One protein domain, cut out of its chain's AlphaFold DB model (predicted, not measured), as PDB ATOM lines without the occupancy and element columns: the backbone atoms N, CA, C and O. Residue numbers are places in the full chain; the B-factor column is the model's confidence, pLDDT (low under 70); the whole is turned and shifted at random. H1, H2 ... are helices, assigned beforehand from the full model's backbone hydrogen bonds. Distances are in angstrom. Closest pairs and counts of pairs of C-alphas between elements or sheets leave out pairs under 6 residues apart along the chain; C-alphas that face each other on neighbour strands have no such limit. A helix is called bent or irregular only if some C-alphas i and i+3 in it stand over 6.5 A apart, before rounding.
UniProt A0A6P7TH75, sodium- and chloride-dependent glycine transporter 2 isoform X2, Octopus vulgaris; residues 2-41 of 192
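What this domain is: This is residues 2 to 41 of the 192 residues of the protein "sodium- and chloride-dependent glycine transporter 2 isoform X2" of Octopus vulgaris (UniProt A0A6P7TH75). One long helix, H2, makes the length of a rod, and a shorter helix, H1, folds back along its first part as a lopsided helical hairpin; the end of H2, residues 33 to 40, sticks out well beyond it. The printed part has 40 residues with two named helices, H1 then H2, and is all helix. It is loose, with a radius of gyration of the C-alphas of 11.9 A, and spans 39 by 16 by 11 A.

Where its parts are: H2, residues 14 to 40, measures 34.9 A from C-alpha 14 at (17.446, 53.648, 105.837) to C-alpha 40 at (40.458, 46.555, 80.627). It is irregular, with C-alphas 19 and 22 8.5 A apart, and has a kink of 85 degrees near residue 21. H1, residues 2 to 12, measures 15.8 A and begins at C-alpha 2 at (33.076, 50.322, 97.972).

How they stand to each other: H2 touches H1 with residues 17 to 25 alone; the closest C-alphas, of Met 10 and Leu 17, are 5.8 A apart. The two form a helical hairpin, running opposite ways at a steep tilt of 37 degrees, only just beyond shallow. Every O i to N i+4 pair is within hydrogen-bond range in H1, and 16 of 23 are in H2.

The domain as a whole: The C-alphas farthest apart, of Glu 15 and Thr 41, are 39.7 A apart. The printed part has no cut, and the link from H1 to H2 is tight. Mean pLDDT of the printed part is 88.6; no printed residue is under 70.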
ATOM      1  N   PHE A   2      34.414  50.828  98.317       86.19
ATOM      2  CA  PHE A   2      33.076  50.322  97.972       86.19
ATOM      3  C   PHE A   2      32.117  50.284  99.177       86.19
ATOM      4  O   PHE A   2      31.003  50.796  99.124       86.19
ATOM      5  N   GLU A   3      32.588  49.765 100.316       87.06
ATOM      6  CA  GLU A   3      31.798  49.715 101.551       87.06
ATOM      7  C   GLU A   3      31.392  51.103 102.061       87.06
ATOM      8  O   GLU A   3      30.267  51.274 102.525       87.06
ATOM      9  N   THR A   4      32.267  52.107 101.939       89.44
ATOM     10  CA  THR A   4      31.965  53.479 102.370       89.44
ATOM     11  C   THR A   4      30.903  54.112 101.476       89.44
ATOM     12  O   THR A   4      29.998  54.757 101.991       89.44
ATOM     13  N   MET A   5      30.953  53.862 100.161       89.88
ATOM     14  CA  MET A   5      29.912  54.305  99.227       89.88
ATOM     15  C   MET A   5      28.563  53.643  99.531       89.88
ATOM     16  O   MET A   5      27.553  54.332  99.655       89.88
ATOM     17  N   LEU A   6      28.539  52.314  99.692       88.81
ATOM     18  CA  LEU A   6      27.310  51.593 100.025       88.81
ATOM     19  C   LEU A   6      26.731  52.045 101.363       88.81
ATOM     20  O   LEU A   6      25.521  52.215 101.471       88.81
ATOM     21  N   SER A   7      27.577  52.229 102.376       88.88
ATOM     22  CA  SER A   7      27.135  52.661 103.703       88.88
ATOM     23  C   SER A   7      26.541  54.063 103.646       88.88
ATOM     24  O   SER A   7      25.411  54.233 104.084       88.88
ATOM     25  N   ALA A   8      27.210  55.014 102.982       88.94
ATOM     26  CA  ALA A   8      26.678  56.361 102.782       88.94
ATOM     27  C   ALA A   8      25.312  56.349 102.072       88.94
ATOM     28  O   ALA A   8      24.382  57.033 102.489       88.94
ATOM     29  N   PHE A   9      25.155  55.521 101.034       87.12
ATOM     30  CA  PHE A   9      23.883  55.402 100.319       87.12
ATOM     31  C   PHE A   9      22.776  54.759 101.172       87.12
ATOM     32  O   PHE A   9      21.620  55.181 101.122       87.12
ATOM     33  N   MET A  10      23.116  53.742 101.970       87.69
ATOM     34  CA  MET A  10      22.176  53.082 102.883       87.69
ATOM     35  C   MET A  10      21.766  53.971 104.061       87.69
ATOM     36  O   MET A  10      20.630  53.852 104.522       87.69
ATOM     37  N   ASP A  11      22.668  54.828 104.539       87.88
ATOM     38  CA  ASP A  11      22.412  55.752 105.645       87.88
ATOM     39  C   ASP A  11      21.493  56.909 105.227       87.88
ATOM     40  O   ASP A  11      20.715  57.382 106.053       87.88
ATOM     41  N   GLU A  12      21.504  57.300 103.947       87.56
ATOM     42  CA  GLU A  12      20.600  58.329 103.411       87.56
ATOM     43  C   GLU A  12      19.145  57.832 103.280       87.56
ATOM     44  O   GLU A  12      18.203  58.573 103.554       87.56
ATOM     45  N   TYR A  13      18.932  56.557 102.915       87.06
ATOM     46  CA  TYR A  13      17.589  55.965 102.759       87.06
ATOM     47  C   TYR A  13      17.395  54.692 103.605       87.06
ATOM     48  O   TYR A  13      17.161  53.598 103.064       87.06
ATOM     49  N   PRO A  14      17.434  54.804 104.946       83.00
ATOM     50  CA  PRO A  14      17.446  53.648 105.837       83.00
ATOM     51  C   PRO A  14      16.143  52.839 105.787       83.00
ATOM     52  O   PRO A  14      16.186  51.615 105.927       83.00
ATOM     53  N   GLU A  15      14.999  53.490 105.552       80.12
ATOM     54  CA  GLU A  15      13.674  52.849 105.526       80.12
ATOM     55  C   GLU A  15      13.489  51.901 104.331       80.12
ATOM     56  O   GLU A  15      12.893  50.834 104.467       80.12
ATOM     57  N   TYR A  16      14.042  52.252 103.167       78.62
ATOM     58  CA  TYR A  16      13.859  51.484 101.931       78.62
ATOM     59  C   TYR A  16      14.984  50.474 101.678       78.62
ATOM     60  O   TYR A  16      14.751  49.427 101.065       78.62
ATOM     61  N   LEU A  17      16.210  50.774 102.127       80.06
ATOM     62  CA  LEU A  17      17.411  50.051 101.698       80.06
ATOM     63  C   LEU A  17      17.916  49.005 102.703       80.06
ATOM     64  O   LEU A  17      18.501  48.005 102.279       80.06
ATOM     65  N   ARG A  18      17.651  49.150 104.014       76.06
ATOM     66  CA  ARG A  18      18.188  48.225 105.041       76.06
ATOM     67  C   ARG A  18      17.780  46.766 104.834       76.06
ATOM     68  O   ARG A  18      18.600  45.874 105.033       76.06
ATOM     69  N   GLY A  19      16.549  46.512 104.387       80.38
ATOM     70  CA  GLY A  19      16.040  45.154 104.149       80.38
ATOM     71  C   GLY A  19      16.550  44.485 102.864       80.38
ATOM     72  O   GLY A  19      16.372  43.284 102.693       80.38
ATOM     73  N   LYS A  20      17.180  45.240 101.951       85.56
ATOM     74  CA  LYS A  20      17.606  44.762 100.620       85.56
ATOM     75  C   LYS A  20      19.109  44.933 100.377       85.56
ATOM     76  O   LYS A  20      19.544  44.935  99.225       85.56
ATOM     77  N   LYS A  21      19.908  45.041 101.446       83.62
ATOM     78  CA  LYS A  21      21.355  45.311 101.391       83.62
ATOM     79  C   LYS A  21      22.102  44.422 100.391       83.62
ATOM     80  O   LYS A  21      22.870  44.931  99.583       83.62
ATOM     81  N   THR A  22      21.843  43.113 100.397       87.06
ATOM     82  CA  THR A  22      22.517  42.160  99.497       87.06
ATOM     83  C   THR A  22      22.199  42.421  98.025       87.06
ATOM     84  O   THR A  22      23.092  42.354  97.186       87.06
ATOM     85  N   LEU A  23      20.947  42.765  97.706       88.38
ATOM     86  CA  LEU A  23      20.525  43.059  96.336       88.38
ATOM     87  C   LEU A  23      21.137  44.372  95.842       88.38
ATOM     88  O   LEU A  23      21.650  44.423  94.730       88.38
ATOM     89  N   ILE A  24      21.134  45.415  96.675       88.81
ATOM     90  CA  ILE A  24      21.739  46.713  96.339       88.81
ATOM     91  C   ILE A  24      23.244  46.557  96.118       88.81
ATOM     92  O   ILE A  24      23.776  47.088  95.150       88.81
ATOM     93  N   CYS A  25      23.913  45.780  96.974       90.75
ATOM     94  CA  CYS A  25      25.325  45.445  96.823       90.75
ATOM     95  C   CYS A  25      25.593  44.750  95.479       90.75
ATOM     96  O   CYS A  25      26.447  45.199  94.723       90.75
ATOM     97  N   ALA A  26      24.811  43.722  95.135       91.81
ATOM     98  CA  ALA A  26      24.958  43.012  93.866       91.81
ATOM     99  C   ALA A  26      24.750  43.930  92.648       91.81
ATOM    100  O   ALA A  26      25.525  43.869  91.694       91.81
ATOM    101  N   VAL A  27      23.741  44.808  92.690       91.75
ATOM    102  CA  VAL A  27      23.487  45.794  91.627       91.75
ATOM    103  C   VAL A  27      24.642  46.788  91.515       91.75
ATOM    104  O   VAL A  27      25.113  47.034  90.409       91.75
ATOM    105  N   ALA A  28      25.133  47.323  92.634       92.00
ATOM    106  CA  ALA A  28      26.255  48.255  92.639       92.00
ATOM    107  C   ALA A  28      27.532  47.609  92.077       92.00
ATOM    108  O   ALA A  28      28.152  48.182  91.185       92.00
ATOM    109  N   CYS A  29      27.865  46.383  92.496       93.00
ATOM    110  CA  CYS A  29      28.993  45.633  91.935       93.00
ATOM    111  C   CYS A  29      28.838  45.398  90.426       93.00
ATOM    112  O   CYS A  29      29.810  45.498  89.681       93.00
ATOM    113  N   PHE A  30      27.626  45.086  89.959       94.69
ATOM    114  CA  PHE A  30      27.370  44.884  88.535       94.69
ATOM    115  C   PHE A  30      27.531  46.184  87.731       94.69
ATOM    116  O   PHE A  30      28.124  46.172  86.654       94.69
ATOM    117  N   VAL A  31      27.060  47.316  88.259       94.00
ATOM    118  CA  VAL A  31      27.257  48.636  87.639       94.00
ATOM    119  C   VAL A  31      28.742  49.002  87.588       94.00
ATOM    120  O   VAL A  31      29.224  49.430  86.542       94.00
ATOM    121  N   GLU A  32      29.489  48.788  88.672       91.88
ATOM    122  CA  GLU A  32      30.934  49.039  88.709       91.88
ATOM    123  C   GLU A  32      31.706  48.155  87.732       91.88
ATOM    124  O   GLU A  32      32.621  48.638  87.066       91.88
ATOM    125  N   LEU A  33      31.304  46.890  87.576       93.81
ATOM    126  CA  LEU A  33      31.870  46.006  86.561       93.81
ATOM    127  C   LEU A  33      31.691  46.604  85.161       93.81
ATOM    128  O   LEU A  33      32.661  46.688  84.414       93.81
ATOM    129  N   LEU A  34      30.475  47.051  84.820       94.69
ATOM    130  CA  LEU A  34      30.187  47.663  83.519       94.69
ATOM    131  C   LEU A  34      30.988  48.952  83.293       94.69
ATOM    132  O   LEU A  34      31.524  49.152  82.204       94.69
ATOM    133  N   LEU A  35      31.105  49.802  84.317       91.25
ATOM    134  CA  LEU A  35      31.898  51.034  84.256       91.25
ATOM    135  C   LEU A  35      33.411  50.768  84.198       91.25
ATOM    136  O   LEU A  35      34.145  51.597  83.667       91.25
ATOM    137  N   GLY A  36      33.874  49.623  84.702       92.12
ATOM    138  CA  GLY A  36      35.270  49.186  84.638       92.12
ATOM    139  C   GLY A  36      35.673  48.534  83.311       92.12
ATOM    140  O   GLY A  36      36.865  48.454  83.015       92.12
ATOM    141  N   LEU A  37      34.714  48.102  82.477       93.75
ATOM    142  CA  LEU A  37      34.997  47.461  81.183       93.75
ATOM    143  C   LEU A  37      35.882  48.300  80.237       93.75
ATOM    144  O   LEU A  37      36.788  47.725  79.631       93.75
ATOM    145  N   PRO A  38      35.709  49.632  80.097       91.69
ATOM    146  CA  PRO A  38      36.585  50.448  79.254       91.69
ATOM    147  C   PRO A  38      38.061  50.384  79.673       91.69
ATOM    148  O   PRO A  38      38.945  50.402  78.816       91.69
ATOM    149  N   CYS A  39      38.331  50.238  80.974       91.38
ATOM    150  CA  CYS A  39      39.675  50.238  81.549       91.38
ATOM    151  C   CYS A  39      40.469  48.951  81.282       91.38
ATOM    152  O   CYS A  39      41.693  48.969  81.384       91.38
ATOM    153  N   ILE A  40      39.805  47.847  80.923       93.56
ATOM    154  CA  ILE A  40      40.458  46.555  80.627       93.56
ATOM    155  C   ILE A  40      40.639  46.292  79.125       93.56
ATOM    156  O   ILE A  40      41.147  45.244  78.729       93.56
ATOM    157  N   THR A  41      40.217  47.224  78.268       93.81
ATOM    158  CA  THR A  41      40.431  47.125  76.817       93.81
ATOM    159  C   THR A  41      41.898  47.388  76.445       93.81
ATOM    160  O   THR A  41      42.673  47.893  77.254       93.81
TER     161      THR A  41